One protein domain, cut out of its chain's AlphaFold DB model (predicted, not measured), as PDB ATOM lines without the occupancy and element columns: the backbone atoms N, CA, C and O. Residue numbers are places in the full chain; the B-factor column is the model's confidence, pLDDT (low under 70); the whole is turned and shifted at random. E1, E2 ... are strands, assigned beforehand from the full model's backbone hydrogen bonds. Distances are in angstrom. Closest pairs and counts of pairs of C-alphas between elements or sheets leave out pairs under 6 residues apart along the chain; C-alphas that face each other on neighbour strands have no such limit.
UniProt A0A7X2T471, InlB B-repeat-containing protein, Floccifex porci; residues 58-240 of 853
ATOM      1  N   LEU A  58      34.511 -12.606  16.391       44.19
ATOM      2  CA  LEU A  58      34.131 -13.644  15.421       44.19
ATOM      3  C   LEU A  58      33.816 -14.951  16.163       44.19
ATOM      4  O   LEU A  58      34.620 -15.882  16.208       44.19
ATOM      5  N   SER A  59      32.639 -14.980  16.799       51.81
ATOM      6  CA  SER A  59      32.232 -16.064  17.700       51.81
ATOM      7  C   SER A  59      31.314 -17.104  17.048       51.81
ATOM      8  O   SER A  59      30.227 -16.797  16.546       51.81
ATOM      9  N   ALA A  60      31.720 -18.374  17.114       55.28
ATOM     10  CA  ALA A  60      30.876 -19.496  16.715       55.28
ATOM     11  C   ALA A  60      29.849 -19.772  17.825       55.28
ATOM     12  O   ALA A  60      30.182 -20.364  18.850       55.28
ATOM     13  N   ASN A  61      28.610 -19.304  17.651       59.38
ATOM     14  CA  ASN A  61      27.541 -19.461  18.638       59.38
ATOM     15  C   ASN A  61      26.800 -20.785  18.431       59.38
ATOM     16  O   ASN A  61      25.988 -20.910  17.516       59.38
ATOM     17  N   LEU A  62      27.035 -21.761  19.306       63.62
ATOM     18  CA  LEU A  62      26.265 -23.003  19.315       63.62
ATOM     19  C   LEU A  62      24.883 -22.722  19.932       63.62
ATOM     20  O   LEU A  62      24.729 -22.591  21.149       63.62
ATOM     21  N   SER A  63      23.895 -22.531  19.054       56.25
ATOM     22  CA  SER A  63      22.549 -22.035  19.371       56.25
ATOM     23  C   SER A  63      21.536 -23.131  19.718       56.25
ATOM     24  O   SER A  63      20.534 -22.843  20.373       56.25
ATOM     25  N   ASN A  64      21.803 -24.379  19.327       62.72
ATOM     26  CA  ASN A  64      20.915 -25.522  19.520       62.72
ATOM     27  C   ASN A  64      21.428 -26.486  20.593       62.72
ATOM     28  O   ASN A  64      22.629 -26.655  20.784       62.72
ATOM     29  N   SER A  65      20.497 -27.142  21.292       70.88
ATOM     30  CA  SER A  65      20.834 -28.202  22.251       70.88
ATOM     31  C   SER A  65      20.994 -29.540  21.527       70.88
ATOM     32  O   SER A  65      20.095 -29.941  20.792       70.88
ATOM     33  N   GLY A  66      22.110 -30.240  21.737       71.12
ATOM     34  CA  GLY A  66      22.422 -31.468  21.002       71.12
ATOM     35  C   GLY A  66      23.810 -32.034  21.304       71.12
ATOM     36  O   GLY A  66      24.530 -31.517  22.158       71.12
ATOM     37  N   THR A  67      24.184 -33.107  20.603       73.62
ATOM     38  CA  THR A  67      25.571 -33.600  20.556       73.62
ATOM     39  C   THR A  67      26.198 -33.177  19.234       73.62
ATOM     40  O   THR A  67      25.564 -33.350  18.199       73.62
ATOM     41  N   TYR A  68      27.423 -32.661  19.282       74.00
ATOM     42  CA  TYR A  68      28.237 -32.270  18.137       74.00
ATOM     43  C   TYR A  68      29.522 -33.099  18.143       74.00
ATOM     44  O   TYR A  68      30.245 -33.101  19.140       74.00
ATOM     45  N   ILE A  69      29.811 -33.796  17.043       72.88
ATOM     46  CA  ILE A  69      30.995 -34.659  16.911       72.88
ATOM     47  C   ILE A  69      32.018 -33.989  15.990       72.88
ATOM     48  O   ILE A  69      31.687 -33.635  14.857       72.88
ATOM     49  N   LEU A  70      33.259 -33.824  16.460       71.12
ATOM     50  CA  LEU A  70      34.341 -33.271  15.644       71.12
ATOM     51  C   LEU A  70      34.812 -34.274  14.581       71.12
ATOM     52  O   LEU A  70      35.090 -35.436  14.870       71.12
ATOM     53  N   GLN A  71      34.950 -33.803  13.342       70.62
ATOM     54  CA  GLN A  71      35.472 -34.598  12.219       70.62
ATOM     55  C   GLN A  71      36.905 -34.194  11.820       70.62
ATOM     56  O   GLN A  71      37.631 -34.961  11.190       70.62
ATOM     57  N   THR A  72      37.348 -33.005  12.232       70.81
ATOM     58  CA  THR A  72      38.673 -32.429  11.962       70.81
ATOM     59  C   THR A  72      39.121 -31.582  13.154       70.81
ATOM     60  O   THR A  72      38.286 -31.147  13.948       70.81
ATOM     61  N   ASP A  73      40.424 -31.322  13.259       74.56
ATOM     62  CA  ASP A  73      40.962 -30.341  14.202       74.56
ATOM     63  C   ASP A  73      40.412 -28.935  13.906       74.56
ATOM     64  O   ASP A  73      40.190 -28.571  12.745       74.56
ATOM     65  N   ILE A  74      40.220 -28.146  14.963       75.38
ATOM     66  CA  ILE A  74      39.801 -26.743  14.919       75.38
ATOM     67  C   ILE A  74      40.991 -25.856  15.299       75.38
ATOM     68  O   ILE A  74      41.749 -26.139  16.228       75.38
ATOM     69  N   ASP A  75      41.143 -24.758  14.568       75.25
ATOM     70  CA  ASP A  75      42.223 -23.790  14.723       75.25
ATOM     71  C   ASP A  75      41.630 -22.399  14.989       75.25
ATOM     72  O   ASP A  75      41.038 -21.776  14.102       75.25
ATOM     73  N   LEU A  76      41.763 -21.961  16.242       74.12
ATOM     74  CA  LEU A  76      41.328 -20.678  16.799       74.12
ATOM     75  C   LEU A  76      42.542 -19.780  17.128       74.12
ATOM     76  O   LEU A  76      42.433 -18.853  17.921       74.12
ATOM     77  N   THR A  77      43.722 -20.035  16.546       68.56
ATOM     78  CA  THR A  77      44.989 -19.367  16.928       68.56
ATOM     79  C   THR A  77      45.114 -17.892  16.497       68.56
ATOM     80  O   THR A  77      46.192 -17.304  16.602       68.56
ATOM     81  N   LYS A  78      44.026 -17.258  16.034       68.00
ATOM     82  CA  LYS A  78      43.951 -15.811  15.768       68.00
ATOM     83  C   LYS A  78      43.205 -15.114  16.910       68.00
ATOM     84  O   LYS A  78      42.139 -15.573  17.308       68.00
ATOM     85  N   ALA A  79      43.734 -13.979  17.362       63.41
ATOM     86  CA  ALA A  79      43.146 -13.184  18.438       63.41
ATOM     87  C   ALA A  79      41.655 -12.866  18.195       63.41
ATOM     88  O   ALA A  79      41.281 -12.413  17.109       63.41
ATOM     89  N   GLY A  80      40.816 -13.097  19.206       63.41
ATOM     90  CA  GLY A  80      39.367 -12.867  19.159       63.41
ATOM     91  C   GLY A  80      38.527 -13.973  18.496       63.41
ATOM     92  O   GLY A  80      37.347 -13.742  18.220       63.41
ATOM     93  N   TYR A  81      39.090 -15.158  18.225       71.31
ATOM     94  CA  TYR A  81      38.338 -16.332  17.752       71.31
ATOM     95  C   TYR A  81      38.025 -17.289  18.911       71.31
ATOM     96  O   TYR A  81      38.927 -17.883  19.492       71.31
ATOM     97  N   TYR A  82      36.740 -17.487  19.215       70.00
ATOM     98  CA  TYR A  82      36.285 -18.404  20.267       70.00
ATOM     99  C   TYR A  82      34.912 -19.012  19.968       70.00
ATOM    100  O   TYR A  82      34.112 -18.473  19.198       70.00
ATOM    101  N   ILE A  83      34.623 -20.146  20.609       74.56
ATOM    102  CA  ILE A  83      33.321 -20.816  20.527       74.56
ATOM    103  C   ILE A  83      32.458 -20.367  21.716       74.56
ATOM    104  O   ILE A  83      32.875 -20.490  22.867       74.56
ATOM    105  N   THR A  84      31.253 -19.860  21.445       73.75
ATOM    106  CA  THR A  84      30.290 -19.416  22.466       73.75
ATOM    107  C   THR A  84      29.164 -20.437  22.608       73.75
ATOM    108  O   THR A  84      28.524 -20.821  21.630       73.75
ATOM    109  N   ILE A  85      28.894 -20.856  23.841       74.50
ATOM    110  CA  ILE A  85      27.935 -21.905  24.194       74.50
ATOM    111  C   ILE A  85      26.875 -21.302  25.115       74.50
ATOM    112  O   ILE A  85      27.174 -20.921  26.246       74.50
ATOM    113  N   ASN A  86      25.637 -21.224  24.615       71.44
ATOM    114  CA  ASN A  86      24.504 -20.590  25.306       71.44
ATOM    115  C   ASN A  86      23.339 -21.571  25.590       71.44
ATOM    116  O   ASN A  86      22.255 -21.143  25.991       71.44
ATOM    117  N   LYS A  87      23.524 -22.876  25.328       72.31
ATOM    118  CA  LYS A  87      22.508 -23.945  25.428       72.31
ATOM    119  C   LYS A  87      23.128 -25.297  25.823       72.31
ATOM    120  O   LYS A  87      24.343 -25.403  25.953       72.31
ATOM    121  N   ASN A  88      22.284 -26.311  26.043       77.25
ATOM    122  CA  ASN A  88      22.687 -27.613  26.587       77.25
ATOM    123  C   ASN A  88      23.317 -28.491  25.501       77.25
ATOM    124  O   ASN A  88      22.616 -29.038  24.649       77.25
ATOM    125  N   ILE A  89      24.641 -28.599  25.509       77.38
ATOM    126  CA  ILE A  89      25.433 -29.088  24.378       77.38
ATOM    127  C   ILE A  89      26.432 -30.138  24.852       77.38
ATOM    128  O   ILE A  89      27.126 -29.938  25.841       77.38
ATOM    129  N   THR A  90      26.557 -31.240  24.117       76.94
ATOM    130  CA  THR A  90      27.672 -32.185  24.251       76.94
ATOM    131  C   THR A  90      28.624 -32.013  23.073       76.94
ATOM    132  O   THR A  90      28.207 -32.165  21.930       76.94
ATOM    133  N   LEU A  91      29.895 -31.725  23.337       78.81
ATOM    134  CA  LEU A  91      30.975 -31.781  22.359       78.81
ATOM    135  C   LEU A  91      31.709 -33.117  22.511       78.81
ATOM    136  O   LEU A  91      32.250 -33.410  23.577       78.81
ATOM    137  N   ASP A  92      31.730 -33.914  21.445       76.19
ATOM    138  CA  ASP A  92      32.560 -35.109  21.327       76.19
ATOM    139  C   ASP A  92      33.800 -34.775  20.495       76.19
ATOM    140  O   ASP A  92      33.703 -34.488  19.297       76.19
ATOM    141  N   LEU A  93      34.967 -34.772  21.141       78.62
ATOM    142  CA  LEU A  93      36.226 -34.401  20.507       78.62
ATOM    143  C   LEU A  93      36.693 -35.428  19.469       78.62
ATOM    144  O   LEU A  93      37.451 -35.037  18.589       78.62
ATOM    145  N   ASN A  94      36.259 -36.695  19.540       77.69
ATOM    146  CA  ASN A  94      36.544 -37.742  18.542       77.69
ATOM    147  C   ASN A  94      38.020 -37.770  18.060       77.69
ATOM    148  O   ASN A  94      38.330 -37.848  16.866       77.69
ATOM    149  N   GLY A  95      38.955 -37.637  19.005       77.81
ATOM    150  CA  GLY A  95      40.397 -37.625  18.734       77.81
ATOM    151  C   GLY A  95      40.888 -36.427  17.923       77.81
ATOM    152  O   GLY A  95      41.866 -36.552  17.185       77.81
ATOM    153  N   LYS A  96      40.181 -35.294  17.998       82.06
ATOM    154  CA  LYS A  96      40.538 -34.018  17.368       82.06
ATOM    155  C   LYS A  96      40.964 -32.980  18.394       82.06
ATOM    156  O   LYS A  96      40.598 -33.024  19.571       82.06
ATOM    157  N   THR A  97      41.737 -32.028  17.901       81.06
ATOM    158  CA  THR A  97      42.344 -30.947  18.665       81.06
ATOM    159  C   THR A  97      41.580 -29.648  18.441       81.06
ATOM    160  O   THR A  97      41.235 -29.322  17.307       81.06
ATOM    161  N   VAL A  98      41.351 -28.865  19.493       79.81
ATOM    162  CA  VAL A  98      40.902 -27.470  19.388       79.81
ATOM    163  C   VAL A  98      42.037 -26.580  19.879       79.81
ATOM    164  O   VAL A  98      42.351 -26.593  21.066       79.81
ATOM    165  N   ASN A  99      42.663 -25.842  18.961       76.00
ATOM    166  CA  ASN A  99      43.843 -25.015  19.224       76.00
ATOM    167  C   ASN A  99      43.435 -23.552  19.465       76.00
ATOM    168  O   ASN A  99      43.113 -22.853  18.506       76.00
ATOM    169  N   GLY A 100      43.439 -23.078  20.711       72.44
ATOM    170  CA  GLY A 100      43.297 -21.658  21.053       72.44
ATOM    171  C   GLY A 100      44.595 -20.866  20.862       72.44
ATOM    172  O   GLY A 100      45.683 -21.437  20.800       72.44
ATOM    173  N   TYR A 101      44.503 -19.537  20.804       69.75
ATOM    174  CA  TYR A 101      45.683 -18.679  20.961       69.75
ATOM    175  C   TYR A 101      46.154 -18.672  22.429       69.75
ATOM    176  O   TYR A 101      45.345 -18.770  23.355       69.75
ATOM    177  N   ASN A 102      47.468 -18.573  22.659       63.28
ATOM    178  CA  ASN A 102      48.035 -18.597  24.011       63.28
ATOM    179  C   ASN A 102      47.486 -17.438  24.865       63.28
ATOM    180  O   ASN A 102      47.447 -16.296  24.419       63.28
ATOM    181  N   ASP A 103      47.068 -17.755  26.093       63.41
ATOM    182  CA  ASP A 103      46.421 -16.844  27.056       63.41
ATOM    183  C   ASP A 103      45.095 -16.168  26.621       63.41
ATOM    184  O   ASP A 103      44.555 -15.344  27.367       63.41
ATOM    185  N   GLU A 104      44.492 -16.576  25.499       70.38
ATOM    186  CA  GLU A 104      43.126 -16.183  25.110       70.38
ATOM    187  C   GLU A 104      42.063 -17.242  25.470       70.38
ATOM    188  O   GLU A 104      42.341 -18.237  26.139       70.38
ATOM    189  N   ILE A 105      40.803 -16.997  25.102       69.44
ATOM    190  CA  ILE A 105      39.673 -17.871  25.444       69.44
ATOM    191  C   ILE A 105      39.372 -18.799  24.269       69.44
ATOM    192  O   ILE A 105      39.145 -18.326  23.165       69.44
ATOM    193  N   SER A 106      39.311 -20.107  24.502       75.00
ATOM    194  CA  SER A 106      39.007 -21.102  23.459       75.00
ATOM    195  C   SER A 106      37.503 -21.416  23.433       75.00
ATOM    196  O   SER A 106      36.897 -21.558  22.370       75.00
ATOM    197  N   PHE A 107      36.882 -21.446  24.619       75.94
ATOM    198  CA  PHE A 107      35.444 -21.654  24.811       75.94
ATOM    199  C   PHE A 107      34.874 -20.689  25.857       75.94
ATOM    200  O   PHE A 107      35.401 -20.582  26.965       75.94
ATOM    201  N   ILE A 108      33.755 -20.041  25.529       76.50
ATOM    202  CA  ILE A 108      32.947 -19.213  26.429       76.50
ATOM    203  C   ILE A 108      31.605 -19.910  26.652       76.50
ATOM    204  O   ILE A 108      30.813 -20.045  25.725       76.50
ATOM    205  N   ILE A 109      31.320 -20.312  27.887       77.62
ATOM    206  CA  ILE A 109      30.072 -20.978  28.271       77.62
ATOM    207  C   ILE A 109      29.273 -20.004  29.135       77.62
ATOM    208  O   ILE A 109      29.764 -19.569  30.181       77.62
ATOM    209  N   ARG A 110      28.071 -19.628  28.688       74.19
ATOM    210  CA  ARG A 110      27.188 -18.669  29.368       74.19
ATOM    211  C   ARG A 110      25.813 -19.292  29.605       74.19
ATOM    212  O   ARG A 110      25.186 -19.808  28.680       74.19
ATOM    213  N   GLY A 111      25.343 -19.249  30.846       62.41
ATOM    214  CA  GLY A 111      23.964 -19.546  31.220       62.41
ATOM    215  C   GLY A 111      23.068 -18.325  31.054       62.41
ATOM    216  O   GLY A 111      23.537 -17.186  30.991       62.41
ATOM    217  N   ASN A 112      21.759 -18.554  31.019       60.66
ATOM    218  CA  ASN A 112      20.802 -17.507  31.347       60.66
ATOM    219  C   ASN A 112      20.546 -17.584  32.859       60.66
ATOM    220  O   ASN A 112      20.470 -18.674  33.414       60.66
ATOM    221  N   ILE A 113      20.342 -16.451  33.532       54.97
ATOM    222  CA  ILE A 113      20.128 -16.408  34.994       54.97
ATOM    223  C   ILE A 113      18.900 -17.253  35.413       54.97
ATOM    224  O   ILE A 113      18.822 -17.723  36.544       54.97
ATOM    225  N   ASN A 114      17.976 -17.502  34.474       53.06
ATOM    226  CA  ASN A 114      16.775 -18.324  34.658       53.06
ATOM    227  C   ASN A 114      16.808 -19.695  33.932       53.06
ATOM    228  O   ASN A 114      15.858 -20.460  34.070       53.06
ATOM    229  N   GLU A 115      17.847 -20.007  33.144       58.41
ATOM    230  CA  GLU A 115      18.026 -21.302  32.451       58.41
ATOM    231  C   GLU A 115      19.511 -21.705  32.473       58.41
ATOM    232  O   GLU A 115      20.336 -21.104  31.779       58.41
ATOM    233  N   SER A 116      19.849 -22.750  33.232       62.34
ATOM    234  CA  SER A 116      21.209 -23.295  33.292       62.34
ATOM    235  C   SER A 116      21.622 -23.915  31.955       62.34
ATOM    236  O   SER A 116      20.944 -24.832  31.483       62.34
ATOM    237  N   SER A 117      22.743 -23.468  31.381       66.12
ATOM    238  CA  SER A 117      23.345 -24.120  30.214       66.12
ATOM    239  C   SER A 117      24.319 -25.217  30.648       66.12
ATOM    240  O   SER A 117      25.346 -24.949  31.269       66.12
ATOM    241  N   ASP A 118      23.982 -26.462  30.316       73.44
ATOM    242  CA  ASP A 118      24.808 -27.645  30.573       73.44
ATOM    243  C   ASP A 118      25.699 -27.940  29.359       73.44
ATOM    244  O   ASP A 118      25.253 -28.550  28.383       73.44
ATOM    245  N   PHE A 119      26.968 -27.534  29.407       80.19
ATOM    246  CA  PHE A 119      27.962 -27.982  28.433       80.19
ATOM    247  C   PHE A 119      28.613 -29.287  28.902       80.19
ATOM    248  O   PHE A 119      28.928 -29.447  30.077       80.19
ATOM    249  N   THR A 120      28.835 -30.234  27.998       79.38
ATOM    250  CA  THR A 120      29.518 -31.500  28.278       79.38
ATOM    251  C   THR A 120      30.640 -31.698  27.272       79.38
ATOM    252  O   THR A 120      30.386 -31.700  26.073       79.38
ATOM    253  N   ILE A 121      31.870 -31.899  27.739       80.12
ATOM    254  CA  ILE A 121      32.998 -32.326  26.908       80.12
ATOM    255  C   ILE A 121      33.212 -33.820  27.137       80.12
ATOM    256  O   ILE A 121      33.331 -34.286  28.274       80.12
ATOM    257  N   ARG A 122      33.294 -34.568  26.041       80.50
ATOM    258  CA  ARG A 122      33.767 -35.949  26.023       80.50
ATOM    259  C   ARG A 122      34.683 -36.168  24.826       80.50
ATOM    260  O   ARG A 122      34.732 -35.365  23.902       80.50
ATOM    261  N   ASP A 123      35.355 -37.299  24.822       79.25
ATOM    262  CA  ASP A 123      36.115 -37.815  23.696       79.25
ATOM    263  C   ASP A 123      35.882 -39.322  23.566       79.25
ATOM    264  O   ASP A 123      36.153 -40.093  24.493       79.25
ATOM    265  N   SER A 124      35.373 -39.724  22.406       78.25
ATOM    266  CA  SER A 124      35.118 -41.113  22.016       78.25
ATOM    267  C   SER A 124      36.364 -41.877  21.535       78.25
ATOM    268  O   SER A 124      36.323 -43.102  21.449       78.25
ATOM    269  N   SER A 125      37.495 -41.206  21.283       72.75
ATOM    270  CA  SER A 125      38.713 -41.818  20.707       72.75
ATOM    271  C   SER A 125      39.671 -42.495  21.709       72.75
ATOM    272  O   SER A 125      40.846 -42.699  21.403       72.75
ATOM    273  N   ASN A 126      39.197 -42.839  22.911       61.09
ATOM    274  CA  ASN A 126      40.011 -43.257  24.069       61.09
ATOM    275  C   ASN A 126      40.909 -42.154  24.680       61.09
ATOM    276  O   ASN A 126      41.904 -42.467  25.334       61.09
ATOM    277  N   GLY A 127      40.555 -40.873  24.534       61.91
ATOM    278  CA  GLY A 127      41.203 -39.766  25.255       61.91
ATOM    279  C   GLY A 127      42.305 -39.028  24.487       61.91
ATOM    280  O   GLY A 127      43.067 -38.291  25.113       61.91
ATOM    281  N   SER A 128      42.401 -39.207  23.166       70.69
ATOM    282  CA  SER A 128      43.352 -38.468  22.318       70.69
ATOM    283  C   SER A 128      42.876 -37.062  21.913       70.69
ATOM    284  O   SER A 128      43.676 -36.265  21.429       70.69
ATOM    285  N   GLY A 129      41.598 -36.730  22.137       75.38
ATOM    286  CA  GLY A 129      41.033 -35.401  21.890       75.38
ATOM    287  C   GLY A 129      41.471 -34.364  22.932       75.38
ATOM    288  O   GLY A 129      41.447 -34.625  24.140       75.38
ATOM    289  N   PHE A 130      41.857 -33.171  22.473       79.56
ATOM    290  CA  PHE A 130      42.601 -32.198  23.281       79.56
ATOM    291  C   PHE A 130      42.190 -30.750  22.960       79.56
ATOM    292  O   PHE A 130      42.145 -30.342  21.804       79.56
ATOM    293  N   ILE A 131      41.931 -29.933  23.978       79.50
ATOM    294  CA  ILE A 131      41.733 -28.481  23.859       79.50
ATOM    295  C   ILE A 131      43.018 -27.804  24.357       79.50
ATOM    296  O   ILE A 131      43.220 -27.685  25.566       79.50
ATOM    297  N   THR A 132      43.913 -27.440  23.433       75.62
ATOM    298  CA  THR A 132      45.245 -26.858  23.709       75.62
ATOM    299  C   THR A 132      45.262 -25.383  23.344       75.62
ATOM    300  O   THR A 132      44.531 -24.967  22.448       75.62
ATOM    301  N   GLY A 133      46.095 -24.587  24.013       64.12
ATOM    302  CA  GLY A 133      46.121 -23.138  23.833       64.12
ATOM    303  C   GLY A 133      44.859 -22.464  24.381       64.12
ATOM    304  O   GLY A 133      43.730 -22.936  24.218       64.12
ATOM    305  N   GLY A 134      45.052 -21.339  25.063       68.25
ATOM    306  CA  GLY A 134      43.966 -20.610  25.711       68.25
ATOM    307  C   GLY A 134      43.284 -21.388  26.845       68.25
ATOM    308  O   GLY A 134      43.893 -22.232  27.505       68.25
ATOM    309  N   TYR A 135      42.023 -21.058  27.133       79.62
ATOM    310  CA  TYR A 135      41.271 -21.645  28.247       79.62
ATOM    311  C   TYR A 135      39.750 -21.677  28.054       79.62
ATOM    312  O   TYR A 135      39.175 -20.969  27.226       79.62
ATOM    313  N   VAL A 136      39.083 -22.484  28.883       83.38
ATOM    314  CA  VAL A 136      37.619 -22.567  28.964       83.38
ATOM    315  C   VAL A 136      37.095 -21.633  30.061       83.38
ATOM    316  O   VAL A 136      37.439 -21.787  31.233       83.38
ATOM    317  N   HIS A 137      36.249 -20.670  29.686       83.88
ATOM    318  CA  HIS A 137      35.517 -19.786  30.597       83.88
ATOM    319  C   HIS A 137      34.110 -20.328  30.866       83.88
ATOM    320  O   HIS A 137      33.275 -20.359  29.963       83.88
ATOM    321  N   ILE A 138      33.824 -20.677  32.121       85.12
ATOM    322  CA  ILE A 138      32.471 -21.001  32.597       85.12
ATOM    323  C   ILE A 138      31.954 -19.770  33.345       85.12
ATOM    324  O   ILE A 138      32.547 -19.393  34.354       85.12
ATOM    325  N   TYR A 139      30.884 -19.130  32.874       83.00
ATOM    326  CA  TYR A 139      30.268 -17.994  33.571       83.00
ATOM    327  C   TYR A 139      29.278 -18.457  34.652       83.00
ATOM    328  O   TYR A 139      28.842 -19.610  34.654       83.00
ATOM    329  N   ASP A 140      28.909 -17.558  35.565       78.31
ATOM    330  CA  ASP A 140      27.864 -17.809  36.567       78.31
ATOM    331  C   ASP A 140      26.537 -18.246  35.899       78.31
ATOM    332  O   ASP A 140      26.247 -17.871  34.761       78.31
ATOM    333  N   GLY A 141      25.775 -19.111  36.570       75.50
ATOM    334  CA  GLY A 141      24.587 -19.782  36.022       75.50
ATOM    335  C   GLY A 141      24.847 -20.867  34.958       75.50
ATOM    336  O   GLY A 141      23.901 -21.529  34.536       75.50
ATOM    337  N   SER A 142      26.095 -21.086  34.526       82.19
ATOM    338  CA  SER A 142      26.464 -22.117  33.533       82.19
ATOM    339  C   SER A 142      27.087 -23.355  34.186       82.19
ATOM    340  O   SER A 142      27.649 -23.265  35.283       82.19
ATOM    341  N   SER A 143      27.069 -24.497  33.490       84.12
ATOM    342  CA  SER A 143      27.806 -25.697  33.895       84.12
ATOM    343  C   SER A 143      28.681 -26.291  32.779       84.12
ATOM    344  O   SER A 143      28.371 -26.181  31.592       84.12
ATOM    345  N   LEU A 144      29.793 -26.918  33.172       85.38
ATOM    346  CA  LEU A 144      30.632 -27.772  32.327       85.38
ATOM    347  C   LEU A 144      30.794 -29.145  32.984       85.38
ATOM    348  O   LEU A 144      31.257 -29.229  34.117       85.38
ATOM    349  N   LYS A 145      30.498 -30.215  32.249       86.00
ATOM    350  CA  LYS A 145      30.769 -31.617  32.600       86.00
ATOM    351  C   LYS A 145      31.932 -32.114  31.746       86.00
ATOM    352  O   LYS A 145      31.820 -32.097  30.525       86.00
ATOM    353  N   LEU A 146      33.042 -32.544  32.345       84.12
ATOM    354  CA  LEU A 146      34.133 -33.193  31.603       84.12
ATOM    355  C   LEU A 146      34.100 -34.696  31.879       84.12
ATOM    356  O   LEU A 146      34.287 -35.105  33.017       84.12
ATOM    357  N   LEU A 147      33.858 -35.502  30.843       80.56
ATOM    358  CA  LEU A 147      33.779 -36.966  30.939       80.56
ATOM    359  C   LEU A 147      35.068 -37.637  30.436       80.56
ATOM    360  O   LEU A 147      35.580 -38.572  31.047       80.56
ATOM    361  N   SER A 148      35.625 -37.147  29.327       76.75
ATOM    362  CA  SER A 148      36.897 -37.605  28.752       76.75
ATOM    363  C   SER A 148      37.489 -36.549  27.810       76.75
ATOM    364  O   SER A 148      36.833 -35.557  27.491       76.75
ATOM    365  N   GLY A 149      38.743 -36.749  27.392       78.31
ATOM    366  CA  GLY A 149      39.544 -35.751  26.674       78.31
ATOM    367  C   GLY A 149      40.366 -34.859  27.612       78.31
ATOM    368  O   GLY A 149      40.334 -35.019  28.839       78.31
ATOM    369  N   THR A 150      41.129 -33.935  27.024       83.00
ATOM    370  CA  THR A 150      42.093 -33.078  27.739       83.00
ATOM    371  C   THR A 150      41.823 -31.585  27.521       83.00
ATOM    372  O   THR A 150      41.438 -31.187  26.426       83.00
ATOM    373  N   ILE A 151      42.040 -30.746  28.544       83.81
ATOM    374  CA  ILE A 151      41.901 -29.276  28.486       83.81
ATOM    375  C   ILE A 151      43.169 -28.597  29.028       83.81
ATOM    376  O   ILE A 151      43.659 -28.976  30.090       83.81
ATOM    377  N   ALA A 152      43.672 -27.554  28.363       82.38
ATOM    378  CA  ALA A 152      44.816 -26.770  28.838       82.38
ATOM    379  C   ALA A 152      44.557 -26.096  30.203       82.38
ATOM    380  O   ALA A 152      45.350 -26.257  31.128       82.38
ATOM    381  N   LYS A 153      43.433 -25.372  30.343       86.19
ATOM    382  CA  LYS A 153      43.049 -24.628  31.560       86.19
ATOM    383  C   LYS A 153      41.549 -24.336  31.642       86.19
ATOM    384  O   LYS A 153      40.898 -24.081  30.626       86.19
ATOM    385  N   ILE A 154      41.036 -24.265  32.871       86.06
ATOM    386  CA  ILE A 154      39.708 -23.721  33.197       86.06
ATOM    387  C   ILE A 154      39.800 -22.410  33.990       86.06
ATOM    388  O   ILE A 154      40.665 -22.224  34.851       86.06
ATOM    389  N   VAL A 155      38.840 -21.518  33.744       85.75
ATOM    390  CA  VAL A 155      38.477 -20.421  34.648       85.75
ATOM    391  C   VAL A 155      36.981 -20.541  34.923       85.75
ATOM    392  O   VAL A 155      36.145 -20.301  34.050       85.75
ATOM    393  N   ASN A 156      36.644 -20.960  36.137       84.75
ATOM    394  CA  ASN A 156      35.292 -21.351  36.509       84.75
ATOM    395  C   ASN A 156      34.622 -20.312  37.420       84.75
ATOM    396  O   ASN A 156      35.004 -20.187  38.582       84.75
ATOM    397  N   PHE A 157      33.598 -19.617  36.928       82.50
ATOM    398  CA  PHE A 157      32.664 -18.805  37.723       82.50
ATOM    399  C   PHE A 157      31.302 -19.498  37.937       82.50
ATOM    400  O   PHE A 157      30.561 -19.072  38.813       82.50
ATOM    401  N   GLY A 158      30.981 -20.543  37.164       82.12
ATOM    402  CA  GLY A 158      29.760 -21.350  37.284       82.12
ATOM    403  C   GLY A 158      30.011 -22.677  38.006       82.12
ATOM    404  O   GLY A 158      30.647 -22.704  39.059       82.12
ATOM    405  N   THR A 159      29.522 -23.790  37.455       83.88
ATOM    406  CA  THR A 159      29.784 -25.139  37.999       83.88
ATOM    407  C   THR A 159      30.633 -25.980  37.045       83.88
ATOM    408  O   THR A 159      30.310 -26.108  35.869       83.88
ATOM    409  N   PHE A 160      31.706 -26.588  37.547       86.31
ATOM    410  CA  PHE A 160      32.530 -27.554  36.827       86.31
ATOM    411  C   PHE A 160      32.377 -28.933  37.473       86.31
ATOM    412  O   PHE A 160      32.857 -29.165  38.580       86.31
ATOM    413  N   TYR A 161      31.705 -29.844  36.783       85.06
ATOM    414  CA  TYR A 161      31.547 -31.227  37.198       85.06
ATOM    415  C   TYR A 161      32.736 -32.050  36.692       85.06
ATOM    416  O   TYR A 161      32.877 -32.322  35.493       85.06
ATOM    417  N   ALA A 162      33.606 -32.403  37.631       79.06
ATOM    418  CA  ALA A 162      34.893 -33.043  37.415       79.06
ATOM    419  C   ALA A 162      34.758 -34.573  37.270       79.06
ATOM    420  O   ALA A 162      35.350 -35.330  38.036       79.06
ATOM    421  N   ASP A 163      33.968 -35.026  36.295       79.25
ATOM    422  CA  ASP A 163      33.541 -36.426  36.119       79.25
ATOM    423  C   ASP A 163      34.523 -37.306  35.314       79.25
ATOM    424  O   ASP A 163      34.239 -38.472  35.046       79.25
ATOM    425  N   GLY A 164      35.685 -36.779  34.927       78.25
ATOM    426  CA  GLY A 164      36.674 -37.504  34.128       78.25
ATOM    427  C   GLY A 164      37.575 -36.591  33.301       78.25
ATOM    428  O   GLY A 164      37.668 -35.389  33.550       78.25
ATOM    429  N   GLY A 165      38.285 -37.158  32.326       79.44
ATOM    430  CA  GLY A 165      39.270 -36.423  31.523       79.44
ATOM    431  C   GLY A 165      40.461 -35.871  32.326       79.44
ATOM    432  O   GLY A 165      40.727 -36.269  33.465       79.44
ATOM    433  N   THR A 166      41.224 -34.968  31.708       83.56
ATOM    434  CA  THR A 166      42.421 -34.341  32.303       83.56
ATOM    435  C   THR A 166      42.443 -32.834  32.052       83.56
ATOM    436  O   THR A 166      42.115 -32.375  30.962       83.56
ATOM    437  N   ILE A 167      42.894 -32.063  33.041       85.31
ATOM    438  CA  ILE A 167      43.353 -30.684  32.855       85.31
ATOM    439  C   ILE A 167      44.877 -30.682  32.987       85.31
ATOM    440  O   ILE A 167      45.415 -31.246  33.943       85.31
ATOM    441  N   THR A 168      45.573 -30.105  32.010       81.88
ATOM    442  CA  THR A 168      47.043 -30.170  31.922       81.88
ATOM    443  C   THR A 168      47.749 -29.303  32.968       81.88
ATOM    444  O   THR A 168      47.116 -28.618  33.772       81.88
ATOM    445  N   GLU A 169      49.082 -29.359  32.962       79.12
ATOM    446  CA  GLU A 169      49.972 -28.492  33.739       79.12
ATOM    447  C   GLU A 169      50.410 -27.215  32.997       79.12
ATOM    448  O   GLU A 169      51.109 -26.392  33.582       79.12
ATOM    449  N   GLU A 170      49.989 -27.030  31.739       72.25
ATOM    450  CA  GLU A 170      50.457 -25.954  30.852       72.25
ATOM    451  C   GLU A 170      50.132 -24.552  31.390       72.25
ATOM    452  O   GLU A 170      50.916 -23.619  31.210       72.25
ATOM    453  N   LEU A 171      48.972 -24.388  32.038       76.00
ATOM    454  CA  LEU A 171      48.449 -23.093  32.468       76.00
ATOM    455  C   LEU A 171      47.710 -23.182  33.819       76.00
ATOM    456  O   LEU A 171      47.110 -24.195  34.177       76.00
ATOM    457  N   ASN A 172      47.722 -22.080  34.575       81.75
ATOM    458  CA  ASN A 172      47.126 -22.008  35.916       81.75
ATOM    459  C   ASN A 172      45.588 -21.949  35.884       81.75
ATOM    460  O   ASN A 172      45.002 -21.034  35.296       81.75
ATOM    461  N   ASN A 173      44.945 -22.866  36.604       82.88
ATOM    462  CA  ASN A 173      43.495 -22.958  36.759       82.88
ATOM    463  C   ASN A 173      42.970 -21.970  37.805       82.88
ATOM    464  O   ASN A 173      43.624 -21.701  38.815       82.88
ATOM    465  N   VAL A 174      41.761 -21.446  37.592       83.69
ATOM    466  CA  VAL A 174      41.116 -20.486  38.502       83.69
ATOM    467  C   VAL A 174      39.686 -20.931  38.793       83.69
ATOM    468  O   VAL A 174      38.896 -21.143  37.879       83.69
ATOM    469  N   VAL A 175      39.332 -21.024  40.073       85.44
ATOM    470  CA  VAL A 175      37.991 -21.395  40.541       85.44
ATOM    471  C   VAL A 175      37.419 -20.239  41.354       85.44
ATOM    472  O   VAL A 175      38.083 -19.687  42.226       85.44
ATOM    473  N   ARG A 176      36.194 -19.836  41.032       83.94
ATOM    474  CA  ARG A 176      35.413 -18.767  41.679       83.94
ATOM    475  C   ARG A 176      33.955 -19.183  41.887       83.94
ATOM    476  O   ARG A 176      33.351 -18.758  42.862       83.94
ATOM    477  N   GLY A 177      33.433 -20.036  41.005       80.50
ATOM    478  CA  GLY A 177      32.237 -20.846  41.229       80.50
ATOM    479  C   GLY A 177      32.575 -22.185  41.897       80.50
ATOM    480  O   GLY A 177      33.482 -22.254  42.723       80.50
ATOM    481  N   THR A 178      31.871 -23.258  41.536       83.38
ATOM    482  CA  THR A 178      31.974 -24.577  42.189       83.38
ATOM    483  C   THR A 178      32.663 -25.609  41.292       83.38
ATOM    484  O   THR A 178      32.271 -25.753  40.138       83.38
ATOM    485  N   ILE A 179      33.646 -26.359  41.800       84.62
ATOM    486  CA  ILE A 179      33.993 -27.695  41.281       84.62
ATOM    487  C   ILE A 179      33.210 -28.734  42.089       84.62
ATOM    488  O   ILE A 179      33.232 -28.684  43.316       84.62
ATOM    489  N   ASP A 180      32.537 -29.663  41.418       81.88
ATOM    490  CA  ASP A 180      31.718 -30.723  42.023       81.88
ATOM    491  C   ASP A 180      31.892 -32.052  41.256       81.88
ATOM    492  O   ASP A 180      32.640 -32.113  40.278       81.88
ATOM    493  N   LYS A 181      31.205 -33.118  41.673       73.88
ATOM    494  CA  LYS A 181      31.122 -34.408  40.976       73.88
ATOM    495  C   LYS A 181      29.656 -34.760  40.714       73.88
ATOM    496  O   LYS A 181      28.847 -34.787  41.634       73.88
ATOM    497  N   HIS A 182      29.320 -35.041  39.464       69.56
ATOM    498  CA  HIS A 182      27.964 -35.322  38.990       69.56
ATOM    499  C   HIS A 182      27.666 -36.833  38.876       69.56
ATOM    500  O   HIS A 182      26.501 -37.225  38.799       69.56
ATOM    501  N   SER A 183      28.686 -37.698  38.902       66.06
ATOM    502  CA  SER A 183      28.537 -39.161  38.844       66.06
ATOM    503  C   SER A 183      29.616 -39.908  39.641       66.06
ATOM    504  O   SER A 183      30.515 -39.305  40.220       66.06
ATOM    505  N   ASP A 184      29.567 -41.242  39.675       60.88
ATOM    506  CA  ASP A 184      30.557 -42.056  40.396       60.88
ATOM    507  C   ASP A 184      31.916 -42.204  39.681       60.88
ATOM    508  O   ASP A 184      32.855 -42.734  40.274       60.88
ATOM    509  N   ALA A 185      32.076 -41.662  38.470       64.19
ATOM    510  CA  ALA A 185      33.273 -41.799  37.634       64.19
ATOM    511  C   ALA A 185      34.609 -41.391  38.304       64.19
ATOM    512  O   ALA A 185      34.649 -40.646  39.285       64.19
ATOM    513  N   ALA A 186      35.736 -41.871  37.767       60.72
ATOM    514  CA  ALA A 186      37.067 -41.479  38.234       60.72
ATOM    515  C   ALA A 186      37.327 -40.003  37.879       60.72
ATOM    516  O   ALA A 186      37.520 -39.672  36.711       60.72
ATOM    517  N   GLY A 187      37.286 -39.127  38.888       73.81
ATOM    518  CA  GLY A 187      37.178 -37.683  38.675       73.81
ATOM    519  C   GLY A 187      38.361 -37.041  37.942       73.81
ATOM    520  O   GLY A 187      39.471 -37.579  37.923       73.81
ATOM    521  N   THR A 188      38.118 -35.866  37.351       81.44
ATOM    522  CA  THR A 188      39.077 -35.148  36.495       81.44
ATOM    523  C   THR A 188      40.450 -35.024  37.143       81.44
ATOM    524  O   THR A 188      40.576 -34.513  38.258       81.44
ATOM    525  N   LYS A 189      41.491 -35.423  36.403       86.00
ATOM    526  CA  LYS A 189      42.892 -35.258  36.812       86.00
ATOM    527  C   LYS A 189      43.348 -33.825  36.533       86.00
ATOM    528  O   LYS A 189      43.579 -33.476  35.381       86.00
ATOM    529  N   ILE A 190      43.480 -32.990  37.561       88.00
ATOM    530  CA  ILE A 190      43.837 -31.567  37.435       88.00
ATOM    531  C   ILE A 190      45.326 -31.382  37.760       88.00
ATOM    532  O   ILE A 190      45.711 -31.414  38.928       88.00
ATOM    533  N   LYS A 191      46.176 -31.235  36.734       85.81
ATOM    534  CA  LYS A 191      47.645 -31.185  36.885       85.81
ATOM    535  C   LYS A 191      48.215 -29.781  37.116       85.81
ATOM    536  O   LYS A 191      49.173 -29.636  37.866       85.81
ATOM    537  N   GLY A 192      47.639 -28.746  36.510       82.31
ATOM    538  CA  GLY A 192      48.072 -27.357  36.691       82.31
ATOM    539  C   GLY A 192      47.689 -26.787  38.056       82.31
ATOM    540  O   GLY A 192      46.688 -27.199  38.654       82.31
ATOM    541  N   LYS A 193      48.461 -25.803  38.543       86.94
ATOM    542  CA  LYS A 193      48.161 -25.125  39.817       86.94
ATOM    543  C   LYS A 193      46.752 -24.545  39.793       86.94
ATOM    544  O   LYS A 193      46.338 -23.967  38.788       86.94
ATOM    545  N   THR A 194      46.028 -24.676  40.898       88.56
ATOM    546  CA  THR A 194      44.624 -24.262  40.996       88.56
ATOM    547  C   THR A 194      44.446 -23.192  42.063       88.56
ATOM    548  O   THR A 194      44.635 -23.442  43.250       88.56
ATOM    549  N   TYR A 195      44.040 -21.996  41.641       88.19
ATOM    550  CA  TYR A 195      43.692 -20.881  42.518       88.19
ATOM    551  C   TYR A 195      42.199 -20.952  42.853       88.19
ATOM    552  O   TYR A 195      41.363 -20.548  42.040       88.19
ATOM    553  N   ASN A 196      41.852 -21.483  44.030       86.69
ATOM    554  CA  ASN A 196      40.462 -21.591  44.467       86.69
ATOM    555  C   ASN A 196      40.032 -20.398  45.317       86.69
ATOM    556  O   ASN A 196      40.440 -20.278  46.465       86.69
ATOM    557  N   ASN A 197      39.128 -19.587  44.783       84.62
ATOM    558  CA  ASN A 197      38.389 -18.535  45.482       84.62
ATOM    559  C   ASN A 197      36.877 -18.850  45.549       84.62
ATOM    560  O   ASN A 197      36.101 -17.987  45.951       84.62
ATOM    561  N   GLY A 198      36.462 -20.045  45.114       83.44
ATOM    562  CA  GLY A 198      35.075 -20.505  45.049       83.44
ATOM    563  C   GLY A 198      34.829 -21.698  45.973       83.44
ATOM    564  O   GLY A 198      35.206 -21.658  47.144       83.44
ATOM    565  N   ILE A 199      34.204 -22.759  45.460       83.75
ATOM    566  CA  ILE A 199      33.929 -24.006  46.187       83.75
ATOM    567  C   ILE A 199      34.585 -25.186  45.457       83.75
ATOM    568  O   ILE A 199      34.462 -25.304  44.243       83.75
ATOM    569  N   ILE A 200      35.228 -26.095  46.190       85.38
ATOM    570  CA  ILE A 200      35.621 -27.428  45.703       85.38
ATOM    571  C   ILE A 200      34.880 -28.471  46.549       85.38
ATOM    572  O   ILE A 200      35.243 -28.706  47.701       85.38
ATOM    573  N   ASP A 201      33.819 -29.066  46.005       81.88
ATOM    574  CA  ASP A 201      33.094 -30.192  46.612       81.88
ATOM    575  C   ASP A 201      33.718 -31.548  46.249       81.88
ATOM    576  O   ASP A 201      33.542 -32.527  46.970       81.88
ATOM    577  N   ASN A 202      34.479 -31.616  45.151       79.75
ATOM    578  CA  ASN A 202      35.203 -32.818  44.740       79.75
ATOM    579  C   ASN A 202      36.343 -32.516  43.742       79.75
ATOM    580  O   ASN A 202      36.502 -31.381  43.298       79.75
ATOM    581  N   GLY A 203      37.109 -33.542  43.355       79.50
ATOM    582  CA  GLY A 203      38.129 -33.482  42.297       79.50
ATOM    583  C   GLY A 203      39.443 -34.180  42.663       79.50
ATOM    584  O   GLY A 203      39.694 -34.466  43.836       79.50
ATOM    585  N   VAL A 204      40.286 -34.446  41.656       86.44
ATOM    586  CA  VAL A 204      41.607 -35.077  41.827       86.44
ATOM    587  C   VAL A 204      42.709 -34.122  41.364       86.44
ATOM    588  O   VAL A 204      42.965 -33.956  40.172       86.44
ATOM    589  N   PHE A 205      43.387 -33.499  42.320       88.38
ATOM    590  CA  PHE A 205      44.380 -32.457  42.094       88.38
ATOM    591  C   PHE A 205      45.795 -33.036  42.174       88.38
ATOM    592  O   PHE A 205      46.265 -33.438  43.236       88.38
ATOM    593  N   TYR A 206      46.475 -33.073  41.031       86.62
ATOM    594  CA  TYR A 206      47.902 -33.381  40.918       86.62
ATOM    595  C   TYR A 206      48.764 -32.109  40.991       86.62
ATOM    596  O   TYR A 206      49.935 -32.193  41.340       86.62
ATOM    597  N   GLY A 207      48.185 -30.938  40.698       83.62
ATOM    598  CA  GLY A 207      48.812 -29.628  40.885       83.62
ATOM    599  C   GLY A 207      48.563 -29.015  42.265       83.62
ATOM    600  O   GLY A 207      47.604 -29.363  42.953       83.62
ATOM    601  N   GLU A 208      49.418 -28.065  42.657       88.12
ATOM    602  CA  GLU A 208      49.284 -27.292  43.902       88.12
ATOM    603  C   GLU A 208      47.941 -26.539  43.947       88.12
ATOM    604  O   GLU A 208      47.618 -25.785  43.022       88.12
ATOM    605  N   VAL A 209      47.183 -26.684  45.040       88.19
ATOM    606  CA  VAL A 209      45.923 -25.949  45.239       88.19
ATOM    607  C   VAL A 209      46.119 -24.794  46.217       88.19
ATOM    608  O   VAL A 209      46.279 -24.994  47.420       88.19
ATOM    609  N   ILE A 210      46.063 -23.568  45.700       88.44
ATOM    610  CA  ILE A 210      46.142 -22.326  46.472       88.44
ATOM    611  C   ILE A 210      44.707 -21.913  46.821       88.44
ATOM    612  O   ILE A 210      43.971 -21.395  45.979       88.44
ATOM    613  N   ASN A 211      44.286 -22.182  48.057       86.12
ATOM    614  CA  ASN A 211      42.906 -22.009  48.504       86.12
ATOM    615  C   ASN A 211      42.704 -20.696  49.274       86.12
ATOM    616  O   ASN A 211      43.221 -20.542  50.376       86.12
ATOM    617  N   SER A 212      41.874 -19.804  48.735       83.81
ATOM    618  CA  SER A 212      41.247 -18.659  49.419       83.81
ATOM    619  C   SER A 212      39.717 -18.797  49.550       83.81
ATOM    620  O   SER A 212      39.089 -17.972  50.206       83.81
ATOM    621  N   GLY A 213      39.117 -19.821  48.934       83.44
ATOM    622  CA  GLY A 213      37.687 -20.133  48.981       83.44
ATOM    623  C   GLY A 213      37.340 -21.206  50.016       83.44
ATOM    624  O   GLY A 213      37.906 -21.243  51.110       83.44
ATOM    625  N   ILE A 214      36.395 -22.073  49.652       83.62
ATOM    626  CA  ILE A 214      35.933 -23.239  50.411       83.62
ATOM    627  C   ILE A 214      36.394 -24.520  49.703       83.62
ATOM    628  O   ILE A 214      36.229 -24.661  48.491       83.62
ATOM    629  N   ILE A 215      36.891 -25.490  50.467       85.69
ATOM    630  CA  ILE A 215      36.950 -26.907  50.070       85.69
ATOM    631  C   ILE A 215      35.964 -27.679  50.964       85.69
ATOM    632  O   ILE A 215      35.703 -27.266  52.094       85.69
ATOM    633  N   LYS A 216      35.371 -28.761  50.454       82.81
ATOM    634  CA  LYS A 216      34.506 -29.686  51.205       82.81
ATOM    635  C   LYS A 216      34.957 -31.140  51.068       82.81
ATOM    636  O   LYS A 216      34.867 -31.864  52.058       82.81
ATOM    637  N   LYS A 217      35.423 -31.562  49.880       82.25
ATOM    638  CA  LYS A 217      36.074 -32.864  49.627       82.25
ATOM    639  C   LYS A 217      37.074 -32.791  48.466       82.25
ATOM    640  O   LYS A 217      37.068 -31.830  47.698       82.25
ATOM    641  N   GLY A 218      37.903 -33.825  48.323       82.69
ATOM    642  CA  GLY A 218      38.784 -34.032  47.166       82.69
ATOM    643  C   GLY A 218      39.983 -34.934  47.473       82.69
ATOM    644  O   GLY A 218      40.142 -35.398  48.607       82.69
ATOM    645  N   VAL A 219      40.821 -35.165  46.460       87.88
ATOM    646  CA  VAL A 219      42.114 -35.869  46.545       87.88
ATOM    647  C   VAL A 219      43.218 -34.931  46.053       87.88
ATOM    648  O   VAL A 219      43.097 -34.386  44.958       87.88
ATOM    649  N   PHE A 220      44.286 -34.735  46.830       90.00
ATOM    650  CA  PHE A 220      45.304 -33.707  46.572       90.00
ATOM    651  C   PHE A 220      46.729 -34.276  46.703       90.00
ATOM    652  O   PHE A 220      47.230 -34.441  47.813       90.00
ATOM    653  N   TRP A 221      47.407 -34.546  45.583       88.81
ATOM    654  CA  TRP A 221      48.765 -35.120  45.558       88.81
ATOM    655  C   TRP A 221      49.869 -34.082  45.820       88.81
ATOM    656  O   TRP A 221      50.829 -34.361  46.526       88.81
ATOM    657  N   ALA A 222      49.727 -32.855  45.304       83.31
ATOM    658  CA  ALA A 222      50.701 -31.769  45.498       83.31
ATOM    659  C   ALA A 222      50.354 -30.815  46.665       83.31
ATOM    660  O   ALA A 222      50.909 -29.721  46.772       83.31
ATOM    661  N   GLY A 223      49.439 -31.228  47.548       81.81
ATOM    662  CA  GLY A 223      49.057 -30.482  48.747       81.81
ATOM    663  C   GLY A 223      48.130 -29.278  48.522       81.81
ATOM    664  O   GLY A 223      47.711 -28.953  47.409       81.81
ATOM    665  N   ILE A 224      47.784 -28.629  49.639       84.12
ATOM    666  CA  ILE A 224      46.853 -27.495  49.714       84.12
ATOM    667  C   ILE A 224      47.525 -26.368  50.506       84.12
ATOM    668  O   ILE A 224      47.856 -26.554  51.676       84.12
ATOM    669  N   ASN A 225      47.665 -25.193  49.894       83.50
ATOM    670  CA  ASN A 225      48.158 -23.972  50.532       83.50
ATOM    671  C   ASN A 225      46.969 -23.047  50.838       83.50
ATOM    672  O   ASN A 225      46.414 -22.414  49.939       83.50
ATOM    673  N   SER A 226      46.531 -23.007  52.100       66.94
ATOM    674  CA  SER A 226      45.253 -22.405  52.508       66.94
ATOM    675  C   SER A 226      45.381 -21.050  53.218       66.94
ATOM    676  O   SER A 226      45.863 -20.982  54.347       66.94
ATOM    677  N   GLY A 227      44.844 -19.996  52.599       63.12
ATOM    678  CA  GLY A 227      44.381 -18.775  53.279       63.12
ATOM    679  C   GLY A 227      42.856 -18.734  53.492       63.12
ATOM    680  O   GLY A 227      42.367 -17.954  54.303       63.12
ATOM    681  N   GLY A 228      42.109 -19.576  52.770       63.12
ATOM    682  CA  GLY A 228      40.665 -19.787  52.892       63.12
ATOM    683  C   GLY A 228      40.305 -21.040  53.691       63.12
ATOM    684  O   GLY A 228      41.171 -21.771  54.173       63.12
ATOM    685  N   SER A 229      39.007 -21.314  53.811       70.75
ATOM    686  CA  SER A 229      38.504 -22.441  54.602       70.75
ATOM    687  C   SER A 229      38.619 -23.762  53.838       70.75
ATOM    688  O   SER A 229      38.217 -23.864  52.682       70.75
ATOM    689  N   VAL A 230      39.113 -24.814  54.491       74.00
ATOM    690  CA  VAL A 230      39.122 -26.192  53.947       74.00
ATOM    691  C   VAL A 230      37.835 -26.950  54.352       74.00
ATOM    692  O   VAL A 230      37.756 -28.166  54.256       74.00
ATOM    693  N   ASN A 231      36.825 -26.217  54.840       67.38
ATOM    694  CA  ASN A 231      35.519 -26.706  55.289       67.38
ATOM    695  C   ASN A 231      34.436 -25.610  55.150       67.38
ATOM    696  O   ASN A 231      34.749 -24.438  54.937       67.38
ATOM    697  N   SER A 232      33.155 -25.978  55.282       57.12
ATOM    698  CA  SER A 232      32.011 -25.050  55.166       57.12
ATOM    699  C   SER A 232      31.883 -24.087  56.367       57.12
ATOM    700  O   SER A 232      31.957 -24.548  57.507       57.12
ATOM    701  N   PRO A 233      31.592 -22.781  56.166       54.81
ATOM    702  CA  PRO A 233      31.391 -21.825  57.265       54.81
ATOM    703  C   PRO A 233      30.121 -22.029  58.115       54.81
ATOM    704  O   PRO A 233      30.034 -21.484  59.215       54.81
ATOM    705  N   MET A 234      29.112 -22.762  57.628       44.47
ATOM    706  CA  MET A 234      27.835 -22.928  58.340       44.47
ATOM    707  C   MET A 234      27.801 -24.203  59.195       44.47
ATOM    708  O   MET A 234      27.320 -25.240  58.753       44.47
ATOM    709  N   GLY A 235      28.215 -24.081  60.459       47.72
ATOM    710  CA  GLY A 235      27.690 -24.921  61.544       47.72
ATOM    711  C   GLY A 235      28.325 -26.300  61.763       47.72
ATOM    712  O   GLY A 235      27.665 -27.321  61.619       47.72
ATOM    713  N   SER A 236      29.544 -26.307  62.308       48.81
ATOM    714  CA  SER A 236      29.929 -27.250  63.377       48.81
ATOM    715  C   SER A 236      29.978 -28.763  63.084       48.81
ATOM    716  O   SER A 236      29.479 -29.553  63.883       48.81
ATOM    717  N   VAL A 237      30.758 -29.178  62.081       45.03
ATOM    718  CA  VAL A 237      31.719 -30.291  62.261       45.03
ATOM    719  C   VAL A 237      33.025 -29.904  61.559       45.03
ATOM    720  O   VAL A 237      32.988 -29.362  60.456       45.03
ATOM    721  N   ASN A 238      34.183 -30.178  62.169       57.22
ATOM    722  CA  ASN A 238      35.442 -30.212  61.420       57.22
ATOM    723  C   ASN A 238      35.416 -31.487  60.567       57.22
ATOM    724  O   ASN A 238      35.624 -32.570  61.115       57.22
ATOM    725  N   SER A 239      35.144 -31.392  59.259       60.94
ATOM    726  CA  SER A 239      35.342 -32.561  58.392       60.94
ATOM    727  C   SER A 239      36.822 -32.941  58.446       60.94
ATOM    728  O   SER A 239      37.664 -32.036  58.359       60.94
ATOM    729  N   PRO A 240      37.147 -34.230  58.614       75.62
ATOM    730  CA  PRO A 240      38.520 -34.660  58.797       75.62
ATOM    731  C   PRO A 240      39.342 -34.441  57.526       75.62
ATOM    732  O   PRO A 240      38.810 -34.370  56.416       75.62
TER     733      PRO A 240
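This is residues 58 to 240 of the 853 residues of the protein "InlB B-repeat-containing protein" of Floccifex porci (UniProt A0A7X2T471). With little regular structure, the chain winds in stacked turns, a solenoid walled by three parallel sheets: E1 E4 E7 E10 E12 E14 E16 E17 E19, E2 E5 E8 E11 E13 E15, and E3 E6 E9, in those orders. The 183 printed residues hold 19 named strands, E1 to E19 in turn, all strand by class, but only 73 residues lie in them. It is compact, radius of gyration of the C-alphas 15.8 A, spanning 50 by 35 by 32 A.

Find C-alpha 58 at (34.131, -13.644, 15.421); E1 is residues 58 to 62, E2 66 to 70, E3 74 to 76, E4 81 to 85, E5 89 to 92. E8, residues 117 to 122, is 16.3 A long. E18 is residues 218 to 220; E19, residues 224 to 226, ends at (45.253, -22.405, 52.508). Other strands are passed over here.

Beside E1 look at E4: N 62 and O 84 are 2.9 A apart, within hydrogen-bond range. For E2 and E5, N 68 and O 90 are 2.8 A apart. Their two sheets form a sandwich, face to face, best planes 38 degrees apart. E18 pairs with no named strand.

C-alphas of Thr 72 and Ser 236 are farthest apart, 52.4 A. The printed part has no cut; long links include residues 181 to 193. Residues 231 to 239, among others, have pLDDT under 70.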